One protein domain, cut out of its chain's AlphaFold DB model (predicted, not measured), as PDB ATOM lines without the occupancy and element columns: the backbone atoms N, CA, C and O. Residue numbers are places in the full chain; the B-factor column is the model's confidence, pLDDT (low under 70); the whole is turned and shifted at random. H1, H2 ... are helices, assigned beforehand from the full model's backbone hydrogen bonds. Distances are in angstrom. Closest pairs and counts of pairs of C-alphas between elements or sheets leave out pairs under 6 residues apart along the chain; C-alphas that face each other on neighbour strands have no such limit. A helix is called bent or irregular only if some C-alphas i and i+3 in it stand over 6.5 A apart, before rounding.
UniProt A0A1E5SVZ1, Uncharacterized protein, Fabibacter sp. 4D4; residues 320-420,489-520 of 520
ATOM      1  N   LEU A 320     -53.383 -39.924  -0.598       96.88
ATOM      2  CA  LEU A 320     -53.788 -39.022   0.472       96.88
ATOM      3  C   LEU A 320     -55.192 -38.468   0.191       96.88
ATOM      4  O   LEU A 320     -55.762 -38.671  -0.884       96.88
ATOM      5  N   ASP A 321     -55.766 -37.787   1.175       97.06
ATOM      6  CA  ASP A 321     -57.075 -37.157   1.040       97.06
ATOM      7  C   ASP A 321     -56.986 -35.870   0.209       97.06
ATOM      8  O   ASP A 321     -56.341 -34.891   0.595       97.06
ATOM      9  N   GLU A 322     -57.645 -35.877  -0.950       94.81
ATOM     10  CA  GLU A 322     -57.603 -34.783  -1.924       94.81
ATOM     11  C   GLU A 322     -58.235 -33.497  -1.372       94.81
ATOM     12  O   GLU A 322     -57.696 -32.405  -1.565       94.81
ATOM     13  N   GLU A 323     -59.358 -33.604  -0.655       94.94
ATOM     14  CA  GLU A 323     -60.027 -32.438  -0.076       94.94
ATOM     15  C   GLU A 323     -59.182 -31.761   1.001       94.94
ATOM     16  O   GLU A 323     -59.093 -30.529   1.036       94.94
ATOM     17  N   PHE A 324     -58.552 -32.555   1.867       94.62
ATOM     18  CA  PHE A 324     -57.626 -32.069   2.874       94.62
ATOM     19  C   PHE A 324     -56.474 -31.318   2.209       94.62
ATOM     20  O   PHE A 324     -56.210 -30.168   2.561       94.62
ATOM     21  N   ILE A 325     -55.837 -31.907   1.192       95.12
ATOM     22  CA  ILE A 325     -54.712 -31.288   0.475       95.12
ATOM     23  C   ILE A 325     -55.120 -29.968  -0.200       95.12
ATOM     24  O   ILE A 325     -54.387 -28.977  -0.120       95.12
ATOM     25  N   LYS A 326     -56.301 -29.907  -0.825       93.50
ATOM     26  CA  LYS A 326     -56.815 -28.675  -1.455       93.50
ATOM     27  C   LYS A 326     -56.979 -27.527  -0.461       93.50
ATOM     28  O   LYS A 326     -56.648 -26.391  -0.785       93.50
ATOM     29  N   LYS A 327     -57.468 -27.821   0.747       91.94
ATOM     30  CA  LYS A 327     -57.732 -26.825   1.806       91.94
ATOM     31  C   LYS A 327     -56.480 -26.442   2.606       91.94
ATOM     32  O   LYS A 327     -56.502 -25.467   3.351       91.94
ATOM     33  N   THR A 328     -55.404 -27.211   2.467       91.06
ATOM     34  CA  THR A 328     -54.164 -27.053   3.230       91.06
ATOM     35  C   THR A 328     -53.319 -25.887   2.701       91.06
ATOM     36  O   THR A 328     -53.293 -25.608   1.499       91.06
ATOM     37  N   ASP A 329     -52.624 -25.175   3.587       92.25
ATOM     38  CA  ASP A 329     -51.753 -24.064   3.208       92.25
ATOM     39  C   ASP A 329     -50.410 -24.549   2.636       92.25
ATOM     40  O   ASP A 329     -49.985 -25.688   2.836       92.25
ATOM     41  N   PHE A 330     -49.702 -23.672   1.922       91.50
ATOM     42  CA  PHE A 330     -48.432 -24.028   1.280       91.50
ATOM     43  C   PHE A 330     -47.378 -24.555   2.273       91.50
ATOM     44  O   PHE A 330     -46.644 -25.491   1.955       91.50
ATOM     45  N   LYS A 331     -47.316 -23.993   3.489       92.12
ATOM     46  CA  LYS A 331     -46.376 -24.442   4.527       92.12
ATOM     47  C   LYS A 331     -46.632 -25.894   4.921       92.12
ATOM     48  O   LYS A 331     -45.689 -26.675   5.022       92.12
ATOM     49  N   SER A 332     -47.894 -26.272   5.095       92.56
ATOM     50  CA  SER A 332     -48.260 -27.650   5.406       92.56
ATOM     51  C   SER A 332     -48.074 -28.588   4.212       92.56
ATOM     52  O   SER A 332     -47.702 -29.735   4.421       92.56
ATOM     53  N   ILE A 333     -48.227 -28.120   2.965       94.06
ATOM     54  CA  ILE A 333     -47.856 -28.918   1.780       94.06
ATOM     55  C   ILE A 333     -46.360 -29.231   1.780       94.06
ATOM     56  O   ILE A 333     -45.985 -30.393   1.651       94.06
ATOM     57  N   ARG A 334     -45.503 -28.224   1.997       94.19
ATOM     58  CA  ARG A 334     -44.057 -28.435   2.144       94.19
ATOM     59  C   ARG A 334     -43.759 -29.443   3.255       94.19
ATOM     60  O   ARG A 334     -42.985 -30.373   3.045       94.19
ATOM     61  N   TYR A 335     -44.396 -29.275   4.411       95.06
ATOM     62  CA  TYR A 335     -44.245 -30.175   5.550       95.06
ATOM     63  C   TYR A 335     -44.634 -31.620   5.197       95.06
ATOM     64  O   TYR A 335     -43.839 -32.533   5.412       95.06
ATOM     65  N   LEU A 336     -45.803 -31.825   4.580       95.38
ATOM     66  CA  LEU A 336     -46.273 -33.126   4.099       95.38
ATOM     67  C   LEU A 336     -45.284 -33.767   3.122       95.38
ATOM     68  O   LEU A 336     -44.935 -34.935   3.289       95.38
ATOM     69  N   THR A 337     -44.795 -33.011   2.131       95.56
ATOM     70  CA  THR A 337     -43.792 -33.495   1.174       95.56
ATOM     71  C   THR A 337     -42.536 -33.984   1.892       95.56
ATOM     72  O   THR A 337     -42.080 -35.100   1.632       95.56
ATOM     73  N   SER A 338     -42.021 -33.219   2.855       95.12
ATOM     74  CA  SER A 338     -40.874 -33.637   3.661       95.12
ATOM     75  C   SER A 338     -41.177 -34.884   4.495       95.12
ATOM     76  O   SER A 338     -40.384 -35.823   4.507       95.12
ATOM     77  N   LYS A 339     -42.347 -34.985   5.139       95.56
ATOM     78  CA  LYS A 339     -42.693 -36.195   5.904       95.56
ATOM     79  C   LYS A 339     -42.827 -37.435   5.027       95.56
ATOM     80  O   LYS A 339     -42.401 -38.509   5.452       95.56
ATOM     81  N   ILE A 340     -43.315 -37.301   3.795       96.50
ATOM     82  CA  ILE A 340     -43.312 -38.397   2.816       96.50
ATOM     83  C   ILE A 340     -41.876 -38.823   2.502       96.50
ATOM     84  O   ILE A 340     -41.561 -40.003   2.635       96.50
ATOM     85  N   LEU A 341     -40.995 -37.877   2.164       94.50
ATOM     86  CA  LEU A 341     -39.590 -38.159   1.842       94.50
ATOM     87  C   LEU A 341     -38.815 -38.782   3.018       94.50
ATOM     88  O   LEU A 341     -37.948 -39.628   2.813       94.50
ATOM     89  N   GLY A 342     -39.127 -38.384   4.255       93.25
ATOM     90  CA  GLY A 342     -38.476 -38.901   5.460       93.25
ATOM     91  C   GLY A 342     -38.974 -40.281   5.905       93.25
ATOM     92  O   GLY A 342     -38.178 -41.105   6.356       93.25
ATOM     93  N   HIS A 343     -40.282 -40.553   5.785       92.31
ATOM     94  CA  HIS A 343     -40.911 -41.733   6.397       92.31
ATOM     95  C   HIS A 343     -41.360 -42.823   5.411       92.31
ATOM     96  O   HIS A 343     -41.503 -43.979   5.826       92.31
ATOM     97  N   ALA A 344     -41.565 -42.516   4.125       92.75
ATOM     98  CA  ALA A 344     -41.918 -43.523   3.127       92.75
ATOM     99  C   ALA A 344     -40.673 -44.319   2.701       92.75
ATOM    100  O   ALA A 344     -39.804 -43.825   1.991       92.75
ATOM    101  N   PHE A 345     -40.585 -45.580   3.132       83.31
ATOM    102  CA  PHE A 345     -39.418 -46.429   2.852       83.31
ATOM    103  C   PHE A 345     -39.495 -47.148   1.495       83.31
ATOM    104  O   PHE A 345     -38.463 -47.499   0.929       83.31
ATOM    105  N   SER A 346     -40.705 -47.413   0.990       88.38
ATOM    106  CA  SER A 346     -40.918 -48.080  -0.295       88.38
ATOM    107  C   SER A 346     -41.007 -47.049  -1.409       88.38
ATOM    108  O   SER A 346     -41.811 -46.120  -1.327       88.38
ATOM    109  N   HIS A 347     -40.258 -47.259  -2.492       88.69
ATOM    110  CA  HIS A 347     -40.299 -46.385  -3.664       88.69
ATOM    111  C   HIS A 347     -41.701 -46.302  -4.296       88.69
ATOM    112  O   HIS A 347     -42.058 -45.276  -4.870       88.69
ATOM    113  N   HIS A 348     -42.528 -47.347  -4.153       91.81
ATOM    114  CA  HIS A 348     -43.910 -47.332  -4.635       91.81
ATOM    115  C   HIS A 348     -44.818 -46.410  -3.813       91.81
ATOM    116  O   HIS A 348     -45.580 -45.620  -4.376       91.81
ATOM    117  N   HIS A 349     -44.711 -46.470  -2.484       94.88
ATOM    118  CA  HIS A 349     -45.453 -45.566  -1.602       94.88
ATOM    119  C   HIS A 349     -44.961 -44.135  -1.766       94.88
ATOM    120  O   HIS A 349     -45.770 -43.226  -1.890       94.88
ATOM    121  N   LEU A 350     -43.644 -43.947  -1.863       94.25
ATOM    122  CA  LEU A 350     -43.027 -42.643  -2.067       94.25
ATOM    123  C   LEU A 350     -43.595 -41.933  -3.307       94.25
ATOM    124  O   LEU A 350     -44.098 -40.816  -3.196       94.25
ATOM    125  N   LYS A 351     -43.582 -42.597  -4.473       94.62
ATOM    126  CA  LYS A 351     -44.088 -42.000  -5.718       94.62
ATOM    127  C   LYS A 351     -45.603 -41.782  -5.709       94.62
ATOM    128  O   LYS A 351     -46.049 -40.733  -6.163       94.62
ATOM    129  N   SER A 352     -46.385 -42.717  -5.160       95.94
ATOM    130  CA  SER A 352     -47.853 -42.591  -5.119       95.94
ATOM    131  C   SER A 352     -48.340 -41.489  -4.176       95.94
ATOM    132  O   SER A 352     -49.212 -40.706  -4.553       95.94
ATOM    133  N   LEU A 353     -47.724 -41.344  -3.003       97.38
ATOM    134  CA  LEU A 353     -48.062 -40.288  -2.047       97.38
ATOM    135  C   LEU A 353     -47.700 -38.892  -2.579       97.38
ATOM    136  O   LEU A 353     -48.515 -37.976  -2.496       97.38
ATOM    137  N   LEU A 354     -46.510 -38.725  -3.173       96.56
ATOM    138  CA  LEU A 354     -46.110 -37.452  -3.791       96.56
ATOM    139  C   LEU A 354     -47.004 -37.094  -4.982       96.56
ATOM    140  O   LEU A 354     -47.424 -35.945  -5.123       96.56
ATOM    141  N   PHE A 355     -47.344 -38.086  -5.808       95.88
ATOM    142  CA  PHE A 355     -48.277 -37.904  -6.913       95.88
ATOM    143  C   PHE A 355     -49.673 -37.491  -6.427       95.88
ATOM    144  O   PHE A 355     -50.308 -36.639  -7.042       95.88
ATOM    145  N   SER A 356     -50.134 -38.023  -5.291       95.56
ATOM    146  CA  SER A 356     -51.412 -37.631  -4.689       95.56
ATOM    147  C   SER A 356     -51.455 -36.143  -4.314       95.56
ATOM    148  O   SER A 356     -52.472 -35.494  -4.567       95.56
ATOM    149  N   ILE A 357     -50.355 -35.571  -3.804       95.31
ATOM    150  CA  ILE A 357     -50.262 -34.119  -3.570       95.31
ATOM    151  C   ILE A 357     -50.293 -33.361  -4.900       95.31
ATOM    152  O   ILE A 357     -51.069 -32.416  -5.040       95.31
ATOM    153  N   LEU A 358     -49.494 -33.794  -5.882       94.00
ATOM    154  CA  LEU A 358     -49.393 -33.136  -7.187       94.00
ATOM    155  C   LEU A 358     -50.749 -33.061  -7.901       94.00
ATOM    156  O   LEU A 358     -51.128 -32.006  -8.398       94.00
ATOM    157  N   LYS A 359     -51.492 -34.171  -7.908       93.25
ATOM    158  CA  LYS A 359     -52.827 -34.278  -8.508       93.25
ATOM    159  C   LYS A 359     -53.856 -33.366  -7.829       93.25
ATOM    160  O   LYS A 359     -54.792 -32.918  -8.479       93.25
ATOM    161  N   SER A 360     -53.694 -33.109  -6.532       91.44
ATOM    162  CA  SER A 360     -54.682 -32.402  -5.711       91.44
ATOM    163  C   SER A 360     -54.456 -30.884  -5.636       91.44
ATOM    164  O   SER A 360     -55.298 -30.177  -5.081       91.44
ATOM    165  N   ARG A 361     -53.330 -30.363  -6.143       88.31
ATOM    166  CA  ARG A 361     -52.942 -28.941  -6.062       88.31
ATOM    167  C   ARG A 361     -52.834 -28.305  -7.443       88.31
ATOM    168  O   ARG A 361     -52.495 -28.971  -8.415       88.31
ATOM    169  N   GLU A 362     -53.068 -26.993  -7.500       84.69
ATOM    170  CA  GLU A 362     -52.985 -26.191  -8.734       84.69
ATOM    171  C   GLU A 362     -52.125 -24.923  -8.604       84.69
ATOM    172  O   GLU A 362     -52.155 -24.050  -9.470       84.69
ATOM    173  N   ASP A 363     -51.346 -24.793  -7.527       88.62
ATOM    174  CA  ASP A 363     -50.470 -23.642  -7.310       88.62
ATOM    175  C   ASP A 363     -49.003 -23.917  -7.678       88.62
ATOM    176  O   ASP A 363     -48.442 -24.968  -7.365       88.62
ATOM    177  N   GLU A 364     -48.359 -22.911  -8.280       88.50
ATOM    178  CA  GLU A 364     -46.960 -22.963  -8.740       88.50
ATOM    179  C   GLU A 364     -45.958 -23.307  -7.637       88.50
ATOM    180  O   GLU A 364     -44.966 -23.995  -7.874       88.50
ATOM    181  N   MET A 365     -46.187 -22.815  -6.419       89.50
ATOM    182  CA  MET A 365     -45.247 -23.014  -5.319       89.50
ATOM    183  C   MET A 365     -45.225 -24.480  -4.881       89.50
ATOM    184  O   MET A 365     -44.146 -25.048  -4.698       89.50
ATOM    185  N   SER A 366     -46.397 -25.110  -4.770       90.38
ATOM    186  CA  SER A 366     -46.518 -26.540  -4.474       90.38
ATOM    187  C   SER A 366     -45.921 -27.391  -5.593       90.38
ATOM    188  O   SER A 366     -45.175 -28.326  -5.306       90.38
ATOM    189  N   TYR A 367     -46.161 -27.036  -6.860       92.44
ATOM    190  CA  TYR A 367     -45.546 -27.720  -8.000       92.44
ATOM    191  C   TYR A 367     -44.025 -27.689  -7.946       92.44
ATOM    192  O   TYR A 367     -43.409 -28.742  -8.042       92.44
ATOM    193  N   ARG A 368     -43.408 -26.534  -7.681       92.56
ATOM    194  CA  ARG A 368     -41.943 -26.432  -7.570       92.56
ATOM    195  C   ARG A 368     -41.358 -27.371  -6.518       92.56
ATOM    196  O   ARG A 368     -40.365 -28.039  -6.797       92.56
ATOM    197  N   ILE A 369     -41.966 -27.441  -5.332       93.69
ATOM    198  CA  ILE A 369     -41.487 -28.318  -4.252       93.69
ATOM    199  C   ILE A 369     -41.633 -29.791  -4.637       93.69
ATOM    200  O   ILE A 369     -40.706 -30.575  -4.446       93.69
ATOM    201  N   ILE A 370     -42.782 -30.178  -5.191       94.50
ATOM    202  CA  ILE A 370     -43.045 -31.578  -5.535       94.50
ATOM    203  C   ILE A 370     -42.189 -32.010  -6.731       94.50
ATOM    204  O   ILE A 370     -41.620 -33.099  -6.708       94.50
ATOM    205  N   SER A 371     -42.034 -31.153  -7.744       93.75
ATOM    206  CA  SER A 371     -41.132 -31.390  -8.872       93.75
ATOM    207  C   SER A 371     -39.695 -31.559  -8.402       93.75
ATOM    208  O   SER A 371     -39.076 -32.542  -8.786       93.75
ATOM    209  N   SER A 372     -39.202 -30.676  -7.527       93.81
ATOM    210  CA  SER A 372     -37.869 -30.797  -6.917       93.81
ATOM    211  C   SER A 372     -37.717 -32.125  -6.168       93.81
ATOM    212  O   SER A 372     -36.763 -32.857  -6.417       93.81
ATOM    213  N   ALA A 373     -38.701 -32.524  -5.355       94.75
ATOM    214  CA  ALA A 373     -38.686 -33.822  -4.678       94.75
ATOM    215  C   ALA A 373     -38.572 -34.998  -5.667       94.75
ATOM    216  O   ALA A 373     -37.789 -35.929  -5.446       94.75
ATOM    217  N   PHE A 374     -39.310 -34.956  -6.780       95.12
ATOM    218  CA  PHE A 374     -39.202 -35.972  -7.825       95.12
ATOM    219  C   PHE A 374     -37.837 -35.953  -8.518       95.12
ATOM    220  O   PHE A 374     -37.197 -37.000  -8.597       95.12
ATOM    221  N   THR A 375     -37.386 -34.799  -9.007       92.81
ATOM    222  CA  THR A 375     -36.184 -34.687  -9.845       92.81
ATOM    223  C   THR A 375     -34.888 -34.833  -9.058       92.81
ATOM    224  O   THR A 375     -33.935 -35.396  -9.580       92.81
ATOM    225  N   GLU A 376     -34.835 -34.359  -7.813       89.94
ATOM    226  CA  GLU A 376     -33.608 -34.342  -7.003       89.94
ATOM    227  C   GLU A 376     -33.440 -35.591  -6.132       89.94
ATOM    228  O   GLU A 376     -32.329 -35.891  -5.697       89.94
ATOM    229  N   TYR A 377     -34.518 -36.337  -5.870       90.75
ATOM    230  CA  TYR A 377     -34.451 -37.511  -5.000       90.75
ATOM    231  C   TYR A 377     -35.088 -38.760  -5.602       90.75
ATOM    232  O   TYR A 377     -34.405 -39.776  -5.764       90.75
ATOM    233  N   VAL A 378     -36.383 -38.720  -5.931       92.75
ATOM    234  CA  VAL A 378     -37.133 -39.939  -6.286       92.75
ATOM    235  C   VAL A 378     -36.624 -40.550  -7.589       92.75
ATOM    236  O   VAL A 378     -36.290 -41.729  -7.614       92.75
ATOM    237  N   VAL A 379     -36.531 -39.759  -8.657       91.94
ATOM    238  CA  VAL A 379     -36.117 -40.215  -9.993       91.94
ATOM    239  C   VAL A 379     -34.665 -40.680  -9.995       91.94
ATOM    240  O   VAL A 379     -34.360 -41.719 -10.574       91.94
ATOM    241  N   ILE A 380     -33.772 -39.939  -9.331       87.75
ATOM    242  CA  ILE A 380     -32.342 -40.277  -9.275       87.75
ATOM    243  C   ILE A 380     -32.146 -41.644  -8.615       87.75
ATOM    244  O   ILE A 380     -31.320 -42.438  -9.069       87.75
ATOM    245  N   ASN A 381     -32.913 -41.936  -7.561       88.00
ATOM    246  CA  ASN A 381     -32.861 -43.232  -6.897       88.00
ATOM    247  C   ASN A 381     -33.625 -44.322  -7.655       88.00
ATOM    248  O   ASN A 381     -33.146 -45.453  -7.694       88.00
ATOM    249  N   TYR A 382     -34.767 -43.991  -8.259       90.38
ATOM    250  CA  TYR A 382     -35.710 -44.939  -8.850       90.38
ATOM    251  C   TYR A 382     -36.126 -44.486 -10.259       90.38
ATOM    252  O   TYR A 382     -37.089 -43.735 -10.442       90.38
ATOM    253  N   HIS A 383     -35.422 -44.991 -11.268       86.88
ATOM    254  CA  HIS A 383     -35.692 -44.773 -12.688       86.88
ATOM    255  C   HIS A 383     -37.103 -45.230 -13.108       86.88
ATOM    256  O   HIS A 383     -37.736 -44.573 -13.936       86.88
ATOM    257  N   SER A 384     -37.660 -46.277 -12.477       88.62
ATOM    258  CA  SER A 384     -39.042 -46.745 -12.726       88.62
ATOM    259  C   SER A 384     -40.122 -45.683 -12.466       88.62
ATOM    260  O   SER A 384     -41.284 -45.839 -12.856       88.62
ATOM    261  N   THR A 385     -39.754 -44.582 -11.808       91.50
ATOM    262  CA  THR A 385     -40.616 -43.416 -11.614       91.50
ATOM    263  C   THR A 385     -41.031 -42.788 -12.943       91.50
ATOM    264  O   THR A 385     -42.183 -42.383 -13.064       91.50
ATOM    265  N   ILE A 386     -40.169 -42.775 -13.967       91.81
ATOM    266  CA  ILE A 386     -40.500 -42.199 -15.283       91.81
ATOM    267  C   ILE A 386     -41.697 -42.928 -15.901       91.81
ATOM    268  O   ILE A 386     -42.683 -42.302 -16.291       91.81
ATOM    269  N   GLU A 387     -41.657 -44.261 -15.939       92.06
ATOM    270  CA  GLU A 387     -42.768 -45.065 -16.457       92.06
ATOM    271  C   GLU A 387     -44.046 -44.885 -15.637       92.06
ATOM    272  O   GLU A 387     -45.144 -44.850 -16.195       92.06
ATOM    273  N   TYR A 388     -43.914 -44.767 -14.314       92.38
ATOM    274  CA  TYR A 388     -45.043 -44.507 -13.429       92.38
ATOM    275  C   TYR A 388     -45.727 -43.174 -13.769       92.38
ATOM    276  O   TYR A 388     -46.943 -43.148 -13.958       92.38
ATOM    277  N   LEU A 389     -44.959 -42.090 -13.923       94.00
ATOM    278  CA  LEU A 389     -45.499 -40.772 -14.273       94.00
ATOM    279  C   LEU A 389     -46.106 -40.765 -15.684       94.00
ATOM    280  O   LEU A 389     -47.212 -40.256 -15.868       94.00
ATOM    281  N   LYS A 390     -45.461 -41.418 -16.664       94.06
ATOM    282  CA  LYS A 390     -46.005 -41.582 -18.026       94.06
ATOM    283  C   LYS A 390     -47.365 -42.281 -18.031       94.06
ATOM    284  O   LYS A 390     -48.264 -41.852 -18.751       94.06
ATOM    285  N   LYS A 391     -47.537 -43.327 -17.215       93.56
ATOM    286  CA  LYS A 391     -48.811 -44.059 -17.086       93.56
ATOM    287  C   LYS A 391     -49.922 -43.217 -16.461       93.56
ATOM    288  O   LYS A 391     -51.075 -43.412 -16.818       93.56
ATOM    289  N   ARG A 392     -49.582 -42.284 -15.564       92.06
ATOM    290  CA  ARG A 392     -50.536 -41.415 -14.848       92.06
ATOM    291  C   ARG A 392     -50.850 -40.097 -15.563       92.06
ATOM    292  O   ARG A 392     -51.839 -39.444 -15.243       92.06
ATOM    293  N   ARG A 393     -50.062 -39.737 -16.577       89.38
ATOM    294  CA  ARG A 393     -50.259 -38.576 -17.459       89.38
ATOM    295  C   ARG A 393     -51.694 -38.380 -18.008       89.38
ATOM    296  O   ARG A 393     -52.121 -37.226 -18.072       89.38
ATOM    297  N   PRO A 394     -52.455 -39.422 -18.411       89.44
ATOM    298  CA  PRO A 394     -53.827 -39.241 -18.900       89.44
ATOM    299  C   PRO A 394     -54.863 -38.978 -17.792       89.44
ATOM    300  O   PRO A 394     -55.983 -38.592 -18.105       89.44
ATOM    301  N   GLU A 395     -54.523 -39.176 -16.517       87.81
ATOM    302  CA  GLU A 395     -55.467 -39.103 -15.388       87.81
ATOM    303  C   GLU A 395     -55.548 -37.710 -14.737       87.81
ATOM    304  O   GLU A 395     -56.251 -37.529 -13.740       87.81
ATOM    305  N   VAL A 396     -54.798 -36.733 -15.256       90.44
ATOM    306  CA  VAL A 396     -54.577 -35.428 -14.617       90.44
ATOM    307  C   VAL A 396     -54.978 -34.252 -15.510       90.44
ATOM    308  O   VAL A 396     -55.064 -34.377 -16.737       90.44
ATOM    309  N   SER A 397     -55.200 -33.093 -14.879       90.12
ATOM    310  CA  SER A 397     -55.469 -31.827 -15.568       90.12
ATOM    311  C   SER A 397     -54.285 -31.391 -16.436       90.12
ATOM    312  O   SER A 397     -53.149 -31.818 -16.219       90.12
ATOM    313  N   ASP A 398     -54.539 -30.527 -17.421       89.31
ATOM    314  CA  ASP A 398     -53.514 -30.088 -18.379       89.31
ATOM    315  C   ASP A 398     -52.319 -29.422 -17.687       89.31
ATOM    316  O   ASP A 398     -51.173 -29.718 -18.013       89.31
ATOM    317  N   ARG A 399     -52.570 -28.622 -16.645       88.94
ATOM    318  CA  ARG A 399     -51.509 -27.967 -15.874       88.94
ATOM    319  C   ARG A 399     -50.632 -28.960 -15.112       88.94
ATOM    320  O   ARG A 399     -49.412 -28.852 -15.128       88.94
ATOM    321  N   VAL A 400     -51.234 -29.964 -14.470       91.69
ATOM    322  CA  VAL A 400     -50.467 -31.037 -13.816       91.69
ATOM    323  C   VAL A 400     -49.693 -31.843 -14.860       91.69
ATOM    324  O   VAL A 400     -48.569 -32.261 -14.598       91.69
ATOM    325  N   ARG A 401     -50.260 -32.034 -16.056       93.50
ATOM    326  CA  ARG A 401     -49.596 -32.726 -17.163       93.50
ATOM    327  C   ARG A 401     -48.315 -32.017 -17.596       93.50
ATOM    328  O   ARG A 401     -47.305 -32.690 -17.747       93.50
ATOM    329  N   GLU A 402     -48.333 -30.691 -17.711       92.81
ATOM    330  CA  GLU A 402     -47.131 -29.894 -18.003       92.81
ATOM    331  C   GLU A 402     -46.042 -30.092 -16.936       92.81
ATOM    332  O   GLU A 402     -44.867 -30.255 -17.261       92.81
ATOM    333  N   VAL A 403     -46.428 -30.151 -15.658       93.25
ATOM    334  CA  VAL A 403     -45.489 -30.411 -14.557       93.25
ATOM    335  C   VAL A 403     -44.923 -31.833 -14.619       93.25
ATOM    336  O   VAL A 403     -43.734 -32.034 -14.367       93.25
ATOM    337  N   LEU A 404     -45.748 -32.827 -14.960       94.56
ATOM    338  CA  LEU A 404     -45.286 -34.201 -15.172       94.56
ATOM    339  C   LEU A 404     -44.297 -34.286 -16.335       94.56
ATOM    340  O   LEU A 404     -43.268 -34.942 -16.192       94.56
ATOM    341  N   ASP A 405     -44.594 -33.616 -17.447       94.75
ATOM    342  CA  ASP A 405     -43.732 -33.578 -18.629       94.75
ATOM    343  C   ASP A 405     -42.384 -32.943 -18.290       94.75
ATOM    344  O   ASP A 405     -41.347 -33.537 -18.560       94.75
ATOM    345  N   TYR A 406     -42.385 -31.829 -17.555       94.75
ATOM    346  CA  TYR A 406     -41.163 -31.210 -17.041       94.75
ATOM    347  C   TYR A 406     -40.310 -32.172 -16.193       94.75
ATOM    348  O   TYR A 406     -39.093 -32.257 -16.377       94.75
ATOM    349  N   ILE A 407     -40.928 -32.921 -15.270       95.19
ATOM    350  CA  ILE A 407     -40.214 -33.903 -14.437       95.19
ATOM    351  C   ILE A 407     -39.631 -35.028 -15.305       95.19
ATOM    352  O   ILE A 407     -38.491 -35.439 -15.086       95.19
ATOM    353  N   ILE A 408     -40.410 -35.533 -16.267       95.00
ATOM    354  CA  ILE A 408     -39.998 -36.607 -17.180       95.00
ATOM    355  C   ILE A 408     -38.840 -36.144 -18.067       95.00
ATOM    356  O   ILE A 408     -37.847 -36.858 -18.166       95.00
ATOM    357  N   ASP A 409     -38.920 -34.949 -18.643       95.38
ATOM    358  CA  ASP A 409     -37.896 -34.412 -19.539       95.38
ATOM    359  C   ASP A 409     -36.563 -34.214 -18.807       95.38
ATOM    360  O   ASP A 409     -35.508 -34.599 -19.315       95.38
ATOM    361  N   ILE A 410     -36.591 -33.685 -17.576       94.06
ATOM    362  CA  ILE A 410     -35.389 -33.572 -16.734       94.06
ATOM    363  C   ILE A 410     -34.811 -34.949 -16.414       94.06
ATOM    364  O   ILE A 410     -33.595 -35.142 -16.475       94.06
ATOM    365  N   ALA A 411     -35.673 -35.905 -16.070       92.19
ATOM    366  CA  ALA A 411     -35.262 -37.262 -15.756       92.19
ATOM    367  C   ALA A 411     -34.569 -37.933 -16.952       92.19
ATOM    368  O   ALA A 411     -33.478 -38.484 -16.813       92.19
ATOM    369  N   GLU A 412     -35.188 -37.867 -18.128       93.56
ATOM    370  CA  GLU A 412     -34.656 -38.445 -19.361       93.56
ATOM    371  C   GLU A 412     -33.366 -37.755 -19.795       93.56
ATOM    372  O   GLU A 412     -32.407 -38.442 -20.139       93.56
ATOM    373  N   ALA A 413     -33.295 -36.424 -19.705       93.12
ATOM    374  CA  ALA A 413     -32.075 -35.679 -19.988       93.12
ATOM    375  C   ALA A 413     -30.926 -36.092 -19.054       93.12
ATOM    376  O   ALA A 413     -29.806 -36.290 -19.519       93.12
ATOM    377  N   TYR A 414     -31.199 -36.276 -17.758       91.56
ATOM    378  CA  TYR A 414     -30.205 -36.743 -16.791       91.56
ATOM    379  C   TYR A 414     -29.683 -38.144 -17.132       91.56
ATOM    380  O   TYR A 414     -28.470 -38.352 -17.190       91.56
ATOM    381  N   PHE A 415     -30.570 -39.111 -17.390       90.00
ATOM    382  CA  PHE A 415     -30.142 -40.477 -17.705       90.00
ATOM    383  C   PHE A 415     -29.471 -40.585 -19.072       90.00
ATOM    384  O   PHE A 415     -28.476 -41.294 -19.192       90.00
ATOM    385  N   LYS A 416     -29.935 -39.826 -20.065       92.62
ATOM    386  CA  LYS A 416     -29.272 -39.728 -21.364       92.62
ATOM    387  C   LYS A 416     -27.868 -39.140 -21.230       92.62
ATOM    388  O   LYS A 416     -26.927 -39.698 -21.779       92.62
ATOM    389  N   ALA A 417     -27.704 -38.071 -20.449       91.06
ATOM    390  CA  ALA A 417     -26.389 -37.494 -20.190       91.06
ATOM    391  C   ALA A 417     -25.451 -38.502 -19.511       91.06
ATOM    392  O   ALA A 417     -24.279 -38.554 -19.864       91.06
ATOM    393  N   LEU A 418     -25.958 -39.323 -18.580       86.38
ATOM    394  CA  LEU A 418     -25.183 -40.403 -17.960       86.38
ATOM    395  C   LEU A 418     -24.764 -41.489 -18.961       86.38
ATOM    396  O   LEU A 418     -23.646 -41.985 -18.867       86.38
ATOM    397  N   GLU A 419     -25.642 -41.866 -19.889       86.56
ATOM    398  CA  GLU A 419     -25.346 -42.849 -20.941       86.56
ATOM    399  C   GLU A 419     -24.341 -42.317 -21.974       86.56
ATOM    400  O   GLU A 419     -23.539 -43.082 -22.505       86.56
ATOM    401  N   GLU A 420     -24.361 -41.009 -22.239       91.75
ATOM    402  CA  GLU A 420     -23.452 -40.326 -23.164       91.75
ATOM    403  C   GLU A 420     -22.078 -39.999 -22.547       91.75
ATOM    404  O   GLU A 420     -21.183 -39.537 -23.264       91.75
ATOM    405  N   LYS A 489     -38.831 -69.895 -18.303       61.16
ATOM    406  CA  LYS A 489     -38.005 -68.743 -17.946       61.16
ATOM    407  C   LYS A 489     -38.620 -68.057 -16.727       61.16
ATOM    408  O   LYS A 489     -39.728 -67.538 -16.811       61.16
ATOM    409  N   PHE A 490     -37.900 -68.052 -15.609       56.84
ATOM    410  CA  PHE A 490     -38.237 -67.229 -14.450       56.84
ATOM    411  C   PHE A 490     -37.289 -66.036 -14.431       56.84
ATOM    412  O   PHE A 490     -36.102 -66.189 -14.156       56.84
ATOM    413  N   GLU A 491     -37.809 -64.858 -14.763       51.19
ATOM    414  CA  GLU A 491     -37.070 -63.604 -14.638       51.19
ATOM    415  C   GLU A 491     -37.557 -62.850 -13.411       51.19
ATOM    416  O   GLU A 491     -38.758 -62.705 -13.184       51.19
ATOM    417  N   TYR A 492     -36.604 -62.365 -12.626       56.53
ATOM    418  CA  TYR A 492     -36.850 -61.447 -11.531       56.53
ATOM    419  C   TYR A 492     -36.045 -60.182 -11.804       56.53
ATOM    420  O   TYR A 492     -34.848 -60.250 -12.075       56.53
ATOM    421  N   SER A 493     -36.716 -59.038 -11.758       56.03
ATOM    422  CA  SER A 493     -36.090 -57.724 -11.855       56.03
ATOM    423  C   SER A 493     -36.423 -56.960 -10.585       56.03
ATOM    424  O   SER A 493     -37.566 -56.986 -10.122       56.03
ATOM    425  N   TYR A 494     -35.426 -56.299 -10.014       66.19
ATOM    426  CA  TYR A 494     -35.614 -55.386  -8.901       66.19
ATOM    427  C   TYR A 494     -34.791 -54.129  -9.139       66.19
ATOM    428  O   TYR A 494     -33.715 -54.162  -9.736       66.19
ATOM    429  N   GLU A 495     -35.318 -53.011  -8.668       72.38
ATOM    430  CA  GLU A 495     -34.657 -51.723  -8.753       72.38
ATOM    431  C   GLU A 495     -33.970 -51.407  -7.422       72.38
ATOM    432  O   GLU A 495     -34.585 -51.514  -6.358       72.38
ATOM    433  N   MET A 496     -32.694 -51.019  -7.479       76.06
ATOM    434  CA  MET A 496     -31.949 -50.529  -6.317       76.06
ATOM    435  C   MET A 496     -31.918 -48.995  -6.285       76.06
ATOM    436  O   MET A 496     -31.760 -48.380  -7.342       76.06
ATOM    437  N   PRO A 497     -31.973 -48.369  -5.093       82.44
ATOM    438  CA  PRO A 497     -31.818 -46.924  -4.959       82.44
ATOM    439  C   PRO A 497     -30.383 -46.498  -5.298       82.44
ATOM    440  O   PRO A 497     -29.448 -46.746  -4.533       82.44
ATOM    441  N   ARG A 498     -30.194 -45.854  -6.456       82.69
ATOM    442  CA  ARG A 498     -28.851 -45.533  -6.982       82.69
ATOM    443  C   ARG A 498     -28.054 -44.606  -6.063       82.69
ATOM    444  O   ARG A 498     -26.924 -44.922  -5.699       82.69
ATOM    445  N   ALA A 499     -28.624 -43.461  -5.688       83.56
ATOM    446  CA  ALA A 499     -27.907 -42.455  -4.908       83.56
ATOM    447  C   ALA A 499     -27.704 -42.892  -3.453       83.56
ATOM    448  O   ALA A 499     -26.672 -42.577  -2.866       83.56
ATOM    449  N   GLU A 500     -28.633 -43.668  -2.887       80.00
ATOM    450  CA  GLU A 500     -28.444 -44.282  -1.565       80.00
ATOM    451  C   GLU A 500     -27.307 -45.291  -1.576       80.00
ATOM    452  O   GLU A 500     -26.560 -45.358  -0.609       80.00
ATOM    453  N   PHE A 501     -27.121 -46.034  -2.666       80.25
ATOM    454  CA  PHE A 501     -25.996 -46.953  -2.779       80.25
ATOM    455  C   PHE A 501     -24.656 -46.217  -2.929       80.25
ATOM    456  O   PHE A 501     -23.675 -46.582  -2.283       80.25
ATOM    457  N   LEU A 502     -24.619 -45.159  -3.746       81.25
ATOM    458  CA  LEU A 502     -23.406 -44.376  -4.009       81.25
ATOM    459  C   LEU A 502     -22.999 -43.474  -2.830       81.25
ATOM    460  O   LEU A 502     -21.810 -43.313  -2.562       81.25
ATOM    461  N   ASN A 503     -23.968 -42.888  -2.124       82.75
ATOM    462  CA  ASN A 503     -23.751 -41.972  -1.004       82.75
ATOM    463  C   ASN A 503     -24.746 -42.241   0.136       82.75
ATOM    464  O   ASN A 503     -25.641 -41.440   0.424       82.75
ATOM    465  N   GLN A 504     -24.550 -43.373   0.817       84.19
ATOM    466  CA  GLN A 504     -25.380 -43.800   1.951       84.19
ATOM    467  C   GLN A 504     -25.486 -42.719   3.033       84.19
ATOM    468  O   GLN A 504     -26.583 -42.408   3.494       84.19
ATOM    469  N   TYR A 505     -24.357 -42.112   3.412       85.88
ATOM    470  CA  TYR A 505     -24.310 -41.098   4.467       85.88
ATOM    471  C   TYR A 505     -25.073 -39.829   4.085       85.88
ATOM    472  O   TYR A 505     -25.878 -39.340   4.874       85.88
ATOM    473  N   GLY A 506     -24.863 -39.307   2.873       87.19
ATOM    474  CA  GLY A 506     -25.556 -38.108   2.402       87.19
ATOM    475  C   GLY A 506     -27.065 -38.309   2.308       87.19
ATOM    476  O   GLY A 506     -27.828 -37.460   2.761       87.19
ATOM    477  N   MET A 507     -27.507 -39.463   1.803       86.31
ATOM    478  CA  MET A 507     -28.937 -39.771   1.708       86.31
ATOM    479  C   MET A 507     -29.573 -40.026   3.078       86.31
ATOM    480  O   MET A 507     -30.707 -39.612   3.318       86.31
ATOM    481  N   ALA A 508     -28.839 -40.634   4.013       86.44
ATOM    482  CA  ALA A 508     -29.288 -40.766   5.396       86.44
ATOM    483  C   ALA A 508     -29.449 -39.395   6.075       86.44
ATOM    484  O   ALA A 508     -30.448 -39.169   6.758       86.44
ATOM    485  N   LEU A 509     -28.516 -38.463   5.850       89.50
ATOM    486  CA  LEU A 509     -28.618 -37.087   6.347       89.50
ATOM    487  C   LEU A 509     -29.805 -36.339   5.727       89.50
ATOM    488  O   LEU A 509     -30.528 -35.661   6.454       89.50
ATOM    489  N   ALA A 510     -30.054 -36.502   4.423       88.56
ATOM    490  CA  ALA A 510     -31.219 -35.919   3.757       88.56
ATOM    491  C   ALA A 510     -32.538 -36.446   4.351       88.56
ATOM    492  O   ALA A 510     -33.404 -35.660   4.741       88.56
ATOM    493  N   ARG A 511     -32.662 -37.768   4.540       88.50
ATOM    494  CA  ARG A 511     -33.832 -38.371   5.204       88.50
ATOM    495  C   ARG A 511     -34.003 -37.900   6.643       88.50
ATOM    496  O   ARG A 511     -35.130 -37.644   7.068       88.50
ATOM    497  N   LEU A 512     -32.907 -37.763   7.388       90.56
ATOM    498  CA  LEU A 512     -32.936 -37.244   8.754       90.56
ATOM    499  C   LEU A 512     -33.412 -35.787   8.786       90.56
ATOM    500  O   LEU A 512     -34.232 -35.435   9.632       90.56
ATOM    501  N   HIS A 513     -32.947 -34.962   7.846       91.94
ATOM    502  CA  HIS A 513     -33.397 -33.580   7.697       91.94
ATOM    503  C   HIS A 513     -34.913 -33.514   7.473       91.94
ATOM    504  O   HIS A 513     -35.613 -32.853   8.237       91.94
ATOM    505  N   TRP A 514     -35.448 -34.262   6.505       93.69
ATOM    506  CA  TRP A 514     -36.890 -34.283   6.232       93.69
ATOM    507  C   TRP A 514     -37.725 -34.834   7.401       93.69
ATOM    508  O   TRP A 514     -38.786 -34.302   7.740       93.69
ATOM    509  N   THR A 515     -37.211 -35.862   8.082       91.31
ATOM    510  CA  THR A 515     -37.827 -36.429   9.293       91.31
ATOM    511  C   THR A 515     -37.945 -35.384  10.405       91.31
ATOM    512  O   THR A 515     -38.973 -35.318  11.082       91.31
ATOM    513  N   ASN A 516     -36.931 -34.530  10.559       91.25
ATOM    514  CA  ASN A 516     -36.855 -33.514  11.610       91.25
ATOM    515  C   ASN A 516     -37.405 -32.141  11.200       91.25
ATOM    516  O   ASN A 516     -37.440 -31.241  12.036       91.25
ATOM    517  N   GLU A 517     -37.838 -31.963   9.949       89.56
ATOM    518  CA  GLU A 517     -38.388 -30.688   9.484       89.56
ATOM    519  C   GLU A 517     -39.603 -30.285  10.330       89.56
ATOM    520  O   GLU A 517     -40.499 -31.098  10.564       89.56
ATOM    521  N   GLN A 518     -39.612 -29.047  10.817       87.50
ATOM    522  CA  GLN A 518     -40.691 -28.484  11.627       87.50
ATOM    523  C   GLN A 518     -41.508 -27.499  10.794       87.50
ATOM    524  O   GLN A 518     -40.997 -26.890   9.850       87.50
ATOM    525  N   ARG A 519     -42.783 -27.331  11.149       82.88
ATOM    526  CA  ARG A 519     -43.652 -26.331  10.532       82.88
ATOM    527  C   ARG A 519     -43.215 -24.933  11.010       82.88
ATOM    528  O   ARG A 519     -43.490 -24.561  12.146       82.88
ATOM    529  N   LEU A 520     -42.478 -24.204  10.164       61.72
ATOM    530  CA  LEU A 520     -42.041 -22.811  10.387       61.72
ATOM    531  C   LEU A 520     -43.128 -21.799  10.025       61.72
ATOM    532  O   LEU A 520     -43.824 -22.002   9.003       61.72
TER     533      LEU A 520
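Overview. This is residues 320 to 420 and 489 to 520 of the 520 residues of an uncharacterized protein of Fabibacter sp. 4D4 (UniProt A0A1E5SVZ1). The longest helix, H6, lies at one side of an up-and-down bundle of five helices, H2 to H6, with H4 in its middle; H8 packs on H2 outside the bundle, H1 on the end of H3, and H7 on the end of H4. Residues 489 to 494 stick out as a tail. The printed part has 133 residues with eight named helices, H1 to H8 in order, and no named strand: all helix. It is compact, with a radius of gyration of the C-alphas of 15.1 A and spans of 48 by 35 by 32 A.

Along the chain. H6, residues 398 to 419, is 31.0 A long, from C-alpha 398 at (-53.514, -30.088, -18.379) to C-alpha 419 at (-25.346, -42.849, -20.941). H5 is residues 384 to 395, H4 364 to 381 and 24.8 A long, H3 347 to 360, H2 330 to 343, H1 322 to 327, H7 498 to 502, and H8 504 to 516, ending at C-alpha 516 (-36.855, -33.514, 11.610). H4 and H5 are irregular: C-alphas 376 and 379 are 7.1 A apart, C-alphas 391 and 394 7.2 A.

Arrangement. H6 touches H4, the hub, the same way at a shallow tilt of 30 degrees; their closest C-alphas, Thr 375 and Ile 407, are 6.2 A apart. H5 and H6 form a hairpin, closest at the C-alphas of Arg 393 and Arg 401, 5.9 A. H3 and H4 form another, at a shallow tilt of 15 degrees. H2 touches H8 with residues 338 to 343 alone, closest at the C-alphas of Gly 342 and Thr 515, 4.6 A. H4 and H8 are apart. Of the O i to N i+4 pairs, 12 of 14 in H4 and 6 of 8 in H5 are within hydrogen-bond range; in the other helices every pair is.

Size, cuts and confidence. The farthest C-alphas, Lys 489 and Leu 520, are 54.1 A apart. Residues 421 to 488 are not printed; the gap is 32.4 A. The links printed whole are tight. Residues 489 to 494 and 520 have pLDDT under 70.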